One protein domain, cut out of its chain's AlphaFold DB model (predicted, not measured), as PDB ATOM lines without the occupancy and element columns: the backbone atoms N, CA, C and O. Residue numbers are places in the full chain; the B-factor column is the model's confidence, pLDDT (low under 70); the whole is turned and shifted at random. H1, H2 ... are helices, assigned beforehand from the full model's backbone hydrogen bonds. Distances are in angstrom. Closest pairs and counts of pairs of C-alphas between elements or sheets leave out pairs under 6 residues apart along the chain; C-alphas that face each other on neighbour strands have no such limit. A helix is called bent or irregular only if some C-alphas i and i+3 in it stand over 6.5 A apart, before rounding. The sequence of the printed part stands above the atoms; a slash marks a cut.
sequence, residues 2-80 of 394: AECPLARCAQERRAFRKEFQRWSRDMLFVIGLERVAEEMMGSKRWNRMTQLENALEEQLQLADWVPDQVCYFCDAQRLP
ATOM      1  N   ALA A   2     -19.155  -5.551 -61.625       60.56
ATOM      2  CA  ALA A   2     -19.398  -5.585 -63.078       60.56
ATOM      3  C   ALA A   2     -18.699  -4.429 -63.805       60.56
ATOM      4  O   ALA A   2     -18.736  -3.299 -63.319       60.56
ATOM      5  N   GLU A   3     -18.036  -4.673 -64.936       62.12
ATOM      6  CA  GLU A   3     -17.389  -3.608 -65.713       62.12
ATOM      7  C   GLU A   3     -18.438  -2.651 -66.293       62.12
ATOM      8  O   GLU A   3     -19.414  -3.072 -66.906       62.12
ATOM      9  N   CYS A   4     -18.272  -1.355 -66.023       74.56
ATOM     10  CA  CYS A   4     -19.228  -0.317 -66.398       74.56
ATOM     11  C   CYS A   4     -18.555   0.659 -67.372       74.56
ATOM     12  O   CYS A   4     -17.451   1.118 -67.062       74.56
ATOM     13  N   PRO A   5     -19.199   1.022 -68.498       69.56
ATOM     14  CA  PRO A   5     -18.616   1.920 -69.499       69.56
ATOM     15  C   PRO A   5     -18.519   3.387 -69.043       69.56
ATOM     16  O   PRO A   5     -17.903   4.204 -69.723       69.56
ATOM     17  N   LEU A   6     -19.107   3.756 -67.897       79.38
ATOM     18  CA  LEU A   6     -19.047   5.121 -67.372       79.38
ATOM     19  C   LEU A   6     -17.631   5.480 -66.896       79.38
ATOM     20  O   LEU A   6     -17.116   4.910 -65.929       79.38
ATOM     21  N   ALA A   7     -17.038   6.504 -67.519       74.81
ATOM     22  CA  ALA A   7     -15.685   6.979 -67.221       74.81
ATOM     23  C   ALA A   7     -15.471   7.324 -65.733       74.81
ATOM     24  O   ALA A   7     -14.430   6.980 -65.170       74.81
ATOM     25  N   ARG A   8     -16.478   7.914 -65.067       80.81
ATOM     26  CA  ARG A   8     -16.454   8.182 -63.617       80.81
ATOM     27  C   ARG A   8     -16.274   6.892 -62.813       80.81
ATOM     28  O   ARG A   8     -15.345   6.786 -62.024       80.81
ATOM     29  N   CYS A   9     -17.087   5.869 -63.072       82.00
ATOM     30  CA  CYS A   9     -16.989   4.575 -62.393       82.00
ATOM     31  C   CYS A   9     -15.651   3.867 -62.680       82.00
ATOM     32  O   CYS A   9     -15.125   3.168 -61.815       82.00
ATOM     33  N   ALA A  10     -15.071   4.053 -63.870       77.44
ATOM     34  CA  ALA A  10     -13.735   3.555 -64.193       77.44
ATOM     35  C   ALA A  10     -12.623   4.297 -63.421       77.44
ATOM     36  O   ALA A  10     -11.656   3.663 -62.985       77.44
ATOM     37  N   GLN A  11     -12.764   5.612 -63.218       81.12
ATOM     38  CA  GLN A  11     -11.856   6.436 -62.417       81.12
ATOM     39  C   GLN A  11     -11.909   6.063 -60.931       81.12
ATOM     40  O   GLN A  11     -10.854   5.789 -60.360       81.12
ATOM     41  N   GLU A  12     -13.102   5.935 -60.340       81.38
ATOM     42  CA  GLU A  12     -13.270   5.491 -58.946       81.38
ATOM     43  C   GLU A  12     -12.600   4.129 -58.717       81.38
ATOM     44  O   GLU A  12     -11.751   3.973 -57.844       81.38
ATOM     45  N   ARG A  13     -12.829   3.145 -59.598       79.56
ATOM     46  CA  ARG A  13     -12.135   1.841 -59.522       79.56
ATOM     47  C   ARG A  13     -10.618   1.950 -59.641       79.56
ATOM     48  O   ARG A  13      -9.902   1.071 -59.164       79.56
ATOM     49  N   ARG A  14     -10.085   2.949 -60.353       80.69
ATOM     50  CA  ARG A  14      -8.632   3.203 -60.412       80.69
ATOM     51  C   ARG A  14      -8.132   3.827 -59.100       80.69
ATOM     52  O   ARG A  14      -7.010   3.510 -58.716       80.69
ATOM     53  N   ALA A  15      -8.937   4.636 -58.408       83.38
ATOM     54  CA  ALA A  15      -8.644   5.134 -57.060       83.38
ATOM     55  C   ALA A  15      -8.679   3.995 -56.024       83.38
ATOM     56  O   ALA A  15      -7.636   3.675 -55.457       83.38
ATOM     57  N   PHE A  16      -9.793   3.264 -55.914       81.31
ATOM     58  CA  PHE A  16      -9.935   2.110 -55.013       81.31
ATOM     59  C   PHE A  16      -8.853   1.039 -55.219       81.31
ATOM     60  O   PHE A  16      -8.345   0.479 -54.253       81.31
ATOM     61  N   ARG A  17      -8.413   0.772 -56.461       81.50
ATOM     62  CA  ARG A  17      -7.275  -0.139 -56.702       81.50
ATOM     63  C   ARG A  17      -5.946   0.404 -56.168       81.50
ATOM     64  O   ARG A  17      -5.142  -0.385 -55.681       81.50
ATOM     65  N   LYS A  18      -5.695   1.717 -56.236       84.25
ATOM     66  CA  LYS A  18      -4.499   2.338 -55.633       84.25
ATOM     67  C   LYS A  18      -4.566   2.297 -54.108       84.25
ATOM     68  O   LYS A  18      -3.555   2.007 -53.476       84.25
ATOM     69  N   GLU A  19      -5.739   2.535 -53.533       83.50
ATOM     70  CA  GLU A  19      -5.965   2.415 -52.093       83.50
ATOM     71  C   GLU A  19      -5.789   0.980 -51.615       83.50
ATOM     72  O   GLU A  19      -5.027   0.755 -50.684       83.50
ATOM     73  N   PHE A  20      -6.373  -0.011 -52.290       83.38
ATOM     74  CA  PHE A  20      -6.182  -1.419 -51.947       83.38
ATOM     75  C   PHE A  20      -4.707  -1.849 -52.040       83.38
ATOM     76  O   PHE A  20      -4.224  -2.592 -51.194       83.38
ATOM     77  N   GLN A  21      -3.947  -1.329 -53.012       78.88
ATOM     78  CA  GLN A  21      -2.493  -1.549 -53.105       78.88
ATOM     79  C   GLN A  21      -1.676  -0.795 -52.040       78.88
ATOM     80  O   GLN A  21      -0.527  -1.148 -51.774       78.88
ATOM     81  N   ARG A  22      -2.246   0.237 -51.412       81.19
ATOM     82  CA  ARG A  22      -1.685   0.858 -50.208       81.19
ATOM     83  C   ARG A  22      -2.027   0.022 -48.973       81.19
ATOM     84  O   ARG A  22      -1.118  -0.325 -48.225       81.19
ATOM     85  N   TRP A  23      -3.293  -0.358 -48.808       82.81
ATOM     86  CA  TRP A  23      -3.771  -1.217 -47.725       82.81
ATOM     87  C   TRP A  23      -3.097  -2.590 -47.721       82.81
ATOM     88  O   TRP A  23      -2.777  -3.073 -46.649       82.81
ATOM     89  N   SER A  24      -2.762  -3.192 -48.865       84.00
ATOM     90  CA  SER A  24      -2.033  -4.473 -48.904       84.00
ATOM     91  C   SER A  24      -0.648  -4.395 -48.245       84.00
ATOM     92  O   SER A  24      -0.206  -5.347 -47.604       84.00
ATOM     93  N   ARG A  25       0.029  -3.245 -48.352       80.50
ATOM     94  CA  ARG A  25       1.291  -2.969 -47.656       80.50
ATOM     95  C   ARG A  25       1.052  -2.540 -46.211       80.50
ATOM     96  O   ARG A  25       1.766  -2.986 -45.318       80.50
ATOM     97  N   ASP A  26       0.079  -1.665 -45.986       80.12
ATOM     98  CA  ASP A  26      -0.184  -1.085 -44.671       80.12
ATOM     99  C   ASP A  26      -0.762  -2.158 -43.704       80.12
ATOM    100  O   ASP A  26      -0.377  -2.194 -42.538       80.12
ATOM    101  N   MET A  27      -1.511  -3.151 -44.207       84.38
ATOM    102  CA  MET A  27      -1.983  -4.348 -43.486       84.38
ATOM    103  C   MET A  27      -0.839  -5.230 -42.967       84.38
ATOM    104  O   MET A  27      -0.900  -5.723 -41.844       84.38
ATOM    105  N   LEU A  28       0.249  -5.396 -43.733       83.06
ATOM    106  CA  LEU A  28       1.431  -6.131 -43.258       83.06
ATOM    107  C   LEU A  28       2.088  -5.438 -42.053       83.06
ATOM    108  O   LEU A  28       2.633  -6.112 -41.179       83.06
ATOM    109  N   PHE A  29       2.020  -4.103 -41.985       82.25
ATOM    110  CA  PHE A  29       2.463  -3.362 -40.804       82.25
ATOM    111  C   PHE A  29       1.478  -3.502 -39.638       82.25
ATOM    112  O   PHE A  29       1.939  -3.660 -38.513       82.25
ATOM    113  N   VAL A  30       0.163  -3.506 -39.886       84.69
ATOM    114  CA  VAL A  30      -0.860  -3.731 -38.843       84.69
ATOM    115  C   VAL A  30      -0.700  -5.112 -38.201       84.69
ATOM    116  O   VAL A  30      -0.504  -5.178 -36.992       84.69
ATOM    117  N   ILE A  31      -0.644  -6.192 -38.991       85.00
ATOM    118  CA  ILE A  31      -0.422  -7.567 -38.494       85.00
ATOM    119  C   ILE A  31       0.917  -7.673 -37.735       85.00
ATOM    120  O   ILE A  31       1.022  -8.328 -36.697       85.00
ATOM    121  N   GLY A  32       1.965  -7.003 -38.230       84.31
ATOM    122  CA  GLY A  32       3.260  -6.953 -37.551       84.31
ATOM    123  C   GLY A  32       3.206  -6.240 -36.194       84.31
ATOM    124  O   GLY A  32       3.820  -6.702 -35.233       84.31
ATOM    125  N   LEU A  33       2.463  -5.133 -36.100       84.50
ATOM    126  CA  LEU A  33       2.259  -4.380 -34.859       84.50
ATOM    127  C   LEU A  33       1.373  -5.140 -33.867       84.50
ATOM    128  O   LEU A  33       1.710  -5.169 -32.686       84.50
ATOM    129  N   GLU A  34       0.312  -5.796 -34.339       84.00
ATOM    130  CA  GLU A  34      -0.504  -6.717 -33.544       84.00
ATOM    131  C   GLU A  34       0.369  -7.799 -32.907       84.00
ATOM    132  O   GLU A  34       0.351  -7.965 -31.688       84.00
ATOM    133  N   ARG A  35       1.209  -8.490 -33.691       83.19
ATOM    134  CA  ARG A  35       2.037  -9.568 -33.136       83.19
ATOM    135  C   ARG A  35       3.059  -9.060 -32.115       83.19
ATOM    136  O   ARG A  35       3.349  -9.758 -31.145       83.19
ATOM    137  N   VAL A  36       3.585  -7.844 -32.289       85.38
ATOM    138  CA  VAL A  36       4.440  -7.189 -31.282       85.38
ATOM    139  C   VAL A  36       3.638  -6.825 -30.025       85.38
ATOM    140  O   VAL A  36       4.128  -7.026 -28.913       85.38
ATOM    141  N   ALA A  37       2.408  -6.331 -30.171       80.12
ATOM    142  CA  ALA A  37       1.528  -5.996 -29.054       80.12
ATOM    143  C   ALA A  37       1.117  -7.241 -28.245       80.12
ATOM    144  O   ALA A  37       1.165  -7.210 -27.011       80.12
ATOM    145  N   GLU A  38       0.800  -8.350 -28.921       81.44
ATOM    146  CA  GLU A  38       0.503  -9.647 -28.305       81.44
ATOM    147  C   GLU A  38       1.697 -10.173 -27.490       81.44
ATOM    148  O   GLU A  38       1.526 -10.621 -26.354       81.44
ATOM    149  N   GLU A  39       2.912 -10.077 -28.038       81.81
ATOM    150  CA  GLU A  39       4.143 -10.531 -27.381       81.81
ATOM    151  C   GLU A  39       4.493  -9.678 -26.144       81.81
ATOM    152  O   GLU A  39       4.948 -10.216 -25.136       81.81
ATOM    153  N   MET A  40       4.252  -8.358 -26.180       69.19
ATOM    154  CA  MET A  40       4.559  -7.463 -25.050       69.19
ATOM    155  C   MET A  40       3.500  -7.465 -23.938       69.19
ATOM    156  O   MET A  40       3.848  -7.301 -22.770       69.19
ATOM    157  N   MET A  41       2.213  -7.621 -24.264       77.31
ATOM    158  CA  MET A  41       1.133  -7.638 -23.261       77.31
ATOM    159  C   MET A  41       0.747  -9.046 -22.798       77.31
ATOM    160  O   MET A  41       0.063  -9.194 -21.780       77.31
ATOM    161  N   GLY A  42       1.182 -10.071 -23.533       80.69
ATOM    162  CA  GLY A  42       0.784 -11.458 -23.364       80.69
ATOM    163  C   GLY A  42      -0.577 -11.744 -24.004       80.69
ATOM    164  O   GLY A  42      -1.563 -11.050 -23.746       80.69
ATOM    165  N   SER A  43      -0.650 -12.834 -24.770       74.19
ATOM    166  CA  SER A  43      -1.828 -13.268 -25.544       74.19
ATOM    167  C   SER A  43      -3.159 -13.205 -24.766       74.19
ATOM    168  O   SER A  43      -4.151 -12.671 -25.249       74.19
ATOM    169  N   LYS A  44      -3.183 -13.610 -23.483       74.06
ATOM    170  CA  LYS A  44      -4.393 -13.540 -22.627       74.06
ATOM    171  C   LYS A  44      -4.896 -12.120 -22.326       74.06
ATOM    172  O   LYS A  44      -6.061 -11.965 -21.967       74.06
ATOM    173  N   ARG A  45      -4.026 -11.106 -22.357       75.25
ATOM    174  CA  ARG A  45      -4.391  -9.696 -22.142       75.25
ATOM    175  C   ARG A  45      -4.722  -9.021 -23.469       75.25
ATOM    176  O   ARG A  45      -5.677  -8.254 -23.493       75.25
ATOM    177  N   TRP A  46      -3.992  -9.362 -24.535       79.69
ATOM    178  CA  TRP A  46      -4.304  -8.947 -25.905       79.69
ATOM    179  C   TRP A  46      -5.714  -9.382 -26.302       79.69
ATOM    180  O   TRP A  46      -6.558  -8.524 -26.525       79.69
ATOM    181  N   ASN A  47      -6.022 -10.679 -26.197       73.75
ATOM    182  CA  ASN A  47      -7.324 -11.242 -26.573       73.75
ATOM    183  C   ASN A  47      -8.514 -10.675 -25.783       73.75
ATOM    184  O   ASN A  47      -9.637 -10.818 -26.239       73.75
ATOM    185  N   ARG A  48      -8.301 -10.060 -24.606       77.00
ATOM    186  CA  ARG A  48      -9.358  -9.340 -23.864       77.00
ATOM    187  C   ARG A  48      -9.543  -7.895 -24.329       77.00
ATOM    188  O   ARG A  48     -10.600  -7.328 -24.088       77.00
ATOM    189  N   MET A  49      -8.516  -7.298 -24.928       72.50
ATOM    190  CA  MET A  49      -8.572  -5.956 -25.508       72.50
ATOM    191  C   MET A  49      -9.197  -6.012 -26.906       72.50
ATOM    192  O   MET A  49     -10.169  -5.312 -27.162       72.50
ATOM    193  N   THR A  50      -8.707  -6.912 -27.763       71.31
ATOM    194  CA  THR A  50      -9.230  -7.133 -29.122       71.31
ATOM    195  C   THR A  50     -10.547  -7.910 -29.150       71.31
ATOM    196  O   THR A  50     -11.198  -7.966 -30.185       71.31
ATOM    197  N   GLN A  51     -11.009  -8.467 -28.020       64.19
ATOM    198  CA  GLN A  51     -12.269  -9.226 -27.961       64.19
ATOM    199  C   GLN A  51     -13.482  -8.435 -28.462       64.19
ATOM    200  O   GLN A  51     -14.400  -9.026 -29.019       64.19
ATOM    201  N   LEU A  52     -13.497  -7.116 -28.249       58.41
ATOM    202  CA  LEU A  52     -14.593  -6.240 -28.674       58.41
ATOM    203  C   LEU A  52     -14.594  -5.996 -30.189       58.41
ATOM    204  O   LEU A  52     -15.657  -5.816 -30.772       58.41
ATOM    205  N   GLU A  53     -13.419  -6.014 -30.817       60.22
ATOM    206  CA  GLU A  53     -13.249  -5.858 -32.265       60.22
ATOM    207  C   GLU A  53     -13.532  -7.198 -32.964       60.22
ATOM    208  O   GLU A  53     -14.355  -7.267 -33.873       60.22
ATOM    209  N   ASN A  54     -12.984  -8.299 -32.442       61.47
ATOM    210  CA  ASN A  54     -13.192  -9.646 -32.983       61.47
ATOM    211  C   ASN A  54     -14.648 -10.135 -32.832       61.47
ATOM    212  O   ASN A  54     -15.129 -10.903 -33.660       61.47
ATOM    213  N   ALA A  55     -15.386  -9.676 -31.812       60.88
ATOM    214  CA  ALA A  55     -16.815  -9.980 -31.670       60.88
ATOM    215  C   ALA A  55     -17.687  -9.317 -32.756       60.88
ATOM    216  O   ALA A  55     -18.768  -9.820 -33.060       60.88
ATOM    217  N   LEU A  56     -17.227  -8.210 -33.357       56.81
ATOM    218  CA  LEU A  56     -17.867  -7.612 -34.534       56.81
ATOM    219  C   LEU A  56     -17.534  -8.411 -35.804       56.81
ATOM    220  O   LEU A  56     -18.394  -8.555 -36.672       56.81
ATOM    221  N   GLU A  57     -16.330  -8.989 -35.896       60.62
ATOM    222  CA  GLU A  57     -15.964  -9.909 -36.982       60.62
ATOM    223  C   GLU A  57     -16.758 -11.226 -36.928       60.62
ATOM    224  O   GLU A  57     -17.225 -11.685 -37.965       60.62
ATOM    225  N   GLU A  58     -17.017 -11.803 -35.746       60.41
ATOM    226  CA  GLU A  58     -17.874 -13.001 -35.612       60.41
ATOM    227  C   GLU A  58     -19.336 -12.764 -36.043       60.41
ATOM    228  O   GLU A  58     -20.032 -13.709 -36.420       60.41
ATOM    229  N   GLN A  59     -19.817 -11.514 -36.027       58.47
ATOM    230  CA  GLN A  59     -21.141 -11.152 -36.552       58.47
ATOM    231  C   GLN A  59     -21.161 -10.981 -38.080       58.47
ATOM    232  O   GLN A  59     -22.231 -11.035 -38.692       58.47
ATOM    233  N   LEU A  60     -19.998 -10.810 -38.714       59.78
ATOM    234  CA  LEU A  60     -19.849 -10.753 -40.164       59.78
ATOM    235  C   LEU A  60     -19.710 -12.173 -40.722       59.78
ATOM    236  O   LEU A  60     -18.622 -12.736 -40.801       59.78
ATOM    237  N   GLN A  61     -20.831 -12.746 -41.169       57.56
ATOM    238  CA  GLN A  61     -20.807 -13.981 -41.955       57.56
ATOM    239  C   GLN A  61     -19.983 -13.759 -43.232       57.56
ATOM    240  O   GLN A  61     -20.443 -13.118 -44.179       57.56
ATOM    241  N   LEU A  62     -18.756 -14.288 -43.246       59.94
ATOM    242  CA  LEU A  62     -17.838 -14.222 -44.380       59.94
ATOM    243  C   LEU A  62     -18.368 -15.078 -45.539       59.94
ATOM    244  O   LEU A  62     -18.031 -16.252 -45.677       59.94
ATOM    245  N   ALA A  63     -19.215 -14.476 -46.371       60.28
ATOM    246  CA  ALA A  63     -19.575 -15.017 -47.671       60.28
ATOM    247  C   ALA A  63     -18.440 -14.760 -48.675       60.28
ATOM    248  O   ALA A  63     -17.905 -13.649 -48.747       60.28
ATOM    249  N   ASP A  64     -18.102 -15.771 -49.477       65.06
ATOM    250  CA  ASP A  64     -17.162 -15.608 -50.586       65.06
ATOM    251  C   ASP A  64     -17.656 -14.528 -51.558       65.06
ATOM    252  O   ASP A  64     -18.843 -14.442 -51.886       65.06
ATOM    253  N   TRP A  65     -16.733 -13.692 -52.037       70.06
ATOM    254  CA  TRP A  65     -17.085 -12.555 -52.879       70.06
ATOM    255  C   TRP A  65     -17.616 -13.002 -54.252       70.06
ATOM    256  O   TRP A  65     -16.863 -13.472 -55.110       70.06
ATOM    257  N   VAL A  66     -18.918 -12.806 -54.480       66.38
ATOM    258  CA  VAL A  66     -19.582 -13.058 -55.767       66.38
ATOM    259  C   VAL A  66     -19.486 -11.806 -56.655       66.38
ATOM    260  O   VAL A  66     -19.715 -10.694 -56.179       66.38
ATOM    261  N   PRO A  67     -19.180 -11.934 -57.962       63.62
ATOM    262  CA  PRO A  67     -19.185 -10.798 -58.873       63.62
ATOM    263  C   PRO A  67     -20.596 -10.246 -59.107       63.62
ATOM    264  O   PRO A  67     -21.364 -10.790 -59.898       63.62
ATOM    265  N   ASP A  68     -20.895  -9.107 -58.478       66.62
ATOM    266  CA  ASP A  68     -22.138  -8.365 -58.706       66.62
ATOM    267  C   ASP A  68     -22.350  -8.051 -60.190       66.62
ATOM    268  O   ASP A  68     -21.464  -7.487 -60.844       66.62
ATOM    269  N   GLN A  69     -23.559  -8.328 -60.686       65.75
ATOM    270  CA  GLN A  69     -24.029  -7.958 -62.030       65.75
ATOM    271  C   GLN A  69     -24.346  -6.454 -62.162       65.75
ATOM    272  O   GLN A  69     -24.730  -5.983 -63.233       65.75
ATOM    273  N   VAL A  70     -24.197  -5.704 -61.069       74.00
ATOM    274  CA  VAL A  70     -24.501  -4.278 -60.944       74.00
ATOM    275  C   VAL A  70     -23.212  -3.505 -60.658       74.00
ATOM    276  O   VAL A  70     -22.302  -3.978 -59.969       74.00
ATOM    277  N   CYS A  71     -23.097  -2.298 -61.206       75.56
ATOM    278  CA  CYS A  71     -22.000  -1.396 -60.884       75.56
ATOM    279  C   CYS A  71     -22.240  -0.692 -59.538       75.56
ATOM    280  O   CYS A  71     -23.010   0.259 -59.483       75.56
ATOM    281  N   TYR A  72     -21.472  -1.058 -58.508       71.38
ATOM    282  CA  TYR A  72     -21.483  -0.460 -57.155       71.38
ATOM    283  C   TYR A  72     -21.340   1.085 -57.083       71.38
ATOM    284  O   TYR A  72     -21.494   1.676 -56.024       71.38
ATOM    285  N   PHE A  73     -21.010   1.760 -58.190       72.31
ATOM    286  CA  PHE A  73     -20.821   3.218 -58.254       72.31
ATOM    287  C   PHE A  73     -21.957   3.981 -58.955       72.31
ATOM    288  O   PHE A  73     -21.911   5.210 -59.006       72.31
ATOM    289  N   CYS A  74     -22.906   3.288 -59.587       76.12
ATOM    290  CA  CYS A  74     -23.993   3.927 -60.342       76.12
ATOM    291  C   CYS A  74     -25.262   3.072 -60.485       76.12
ATOM    292  O   CYS A  74     -26.136   3.431 -61.269       76.12
ATOM    293  N   ASP A  75     -25.314   1.916 -59.823       70.31
ATOM    294  CA  ASP A  75     -26.410   0.940 -59.802       70.31
ATOM    295  C   ASP A  75     -26.916   0.450 -61.174       70.31
ATOM    296  O   ASP A  75     -27.919  -0.254 -61.285       70.31
ATOM    297  N   ALA A  76     -26.164   0.736 -62.240       69.25
ATOM    298  CA  ALA A  76     -26.437   0.234 -63.575       69.25
ATOM    299  C   ALA A  76     -26.134  -1.269 -63.661       69.25
ATOM    300  O   ALA A  76     -25.029  -1.718 -63.330       69.25
ATOM    301  N   GLN A  77     -27.107  -2.036 -64.155       62.16
ATOM    302  CA  GLN A  77     -26.917  -3.434 -64.533       62.16
ATOM    303  C   GLN A  77     -25.939  -3.539 -65.711       62.16
ATOM    304  O   GLN A  77     -25.900  -2.675 -66.591       62.16
ATOM    305  N   ARG A  78     -25.156  -4.620 -65.742       57.25
ATOM    306  CA  ARG A  78     -24.343  -4.999 -66.901       57.25
ATOM    307  C   ARG A  78     -25.259  -5.139 -68.123       57.25
ATOM    308  O   ARG A  78     -26.153  -5.983 -68.120       57.25
ATOM    309  N   LEU A  79     -25.025  -4.337 -69.165       56.50
ATOM    310  CA  LEU A  79     -25.608  -4.587 -70.486       56.50
ATOM    311  C   LEU A  79     -25.248  -6.027 -70.888       56.50
ATOM    312  O   LEU A  79     -24.063  -6.369 -70.809       56.50
ATOM    313  N   PRO A  80     -26.221  -6.879 -71.262       52.34
ATOM    314  CA  PRO A  80     -25.923  -8.247 -71.653       52.34
ATOM    315  C   PRO A  80     -24.957  -8.225 -72.836       52.34
ATOM    316  O   PRO A  80     -25.154  -7.478 -73.796       52.34
TER     317      PRO A  80
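AT A GLANCE: This is residues 2 to 80 of the 394 residues of the protein "Ligand-dependent nuclear receptor corepressor-like protein" of Rhipicephalus zambeziensis (UniProt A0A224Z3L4). Picture a long, open, hairpin-like frame: one very long helix, H1, makes one side, and the chain then folds back at its far end through two short helices, H2 and H3, and an unnamed stretch, residues 60 to 80, that returns toward the first printed residues. The space between the two sides is largely empty, and residues 14 to 33 of H1 and residues 51 to 66, with H3, stand free. The printed part has 79 residues with three named helices in the order H1, H2, H3 and no named strand; the class is all helix. The whole is extended, with a radius of gyration of the C-alphas of 18.6 A and spans of 55 by 26 by 15 A.

HOW THE PARTS SIT: Go from Ala 2 to Ala 7, where H1, residues 7 to 41, begins; near residue 24 you will find a kink of 30 degrees, though the helix is not bent. A tight link, Gly 42, leads to H2, residues 43 to 49. H1 and H2 touch only at the corner by their link, and only just, with 3 pairs of C-alphas within 8 A; H1 does so with residues 37 to 38 alone. Their closest C-alphas, those of Glu 38 and Trp 46, are 5.4 A apart. Their lines stand at a steep tilt of 52 degrees, opposite ways. Another tight link, Thr 50, leads to H3, residues 51 to 59; H2 and H3 meet only through their link. H1 and H3 are apart. In the backbones, the O i to N i+4 pairs within hydrogen-bond range are 28 of 31 in H1, 2 of 3 in H2 and 3 of 5 in H3.

IN THESE COORDINATES: Find C-alpha 7 at (-15.685, 6.979, -67.221); from there H1, 35 residues, runs 49.3 A to C-alpha 41 at (1.133, -7.638, -23.261). H2, 7 residues from Ser 43 to Met 49, is 9.9 A long. H3, 9 residues from Gln 51 to Gln 59, runs 12.5 A and ends at C-alpha 59, (-21.141, -11.152, -36.552).

THE WHOLE: Look at Met 40 and Pro 80 for the two C-alphas farthest apart, 55.7 A, while the C-alphas of Ala 2 and Pro 80 are 11.1 A apart. The printed part has no cut, and both links between helices are tight. After H3, residues 60 to 80 hold no named element. Read the B-factor column for the model's confidence: the mean pLDDT of the printed part is 73.3, and 27 residues are under 70, among them residues 51 to 64, 66 to 69 and 76 to 80.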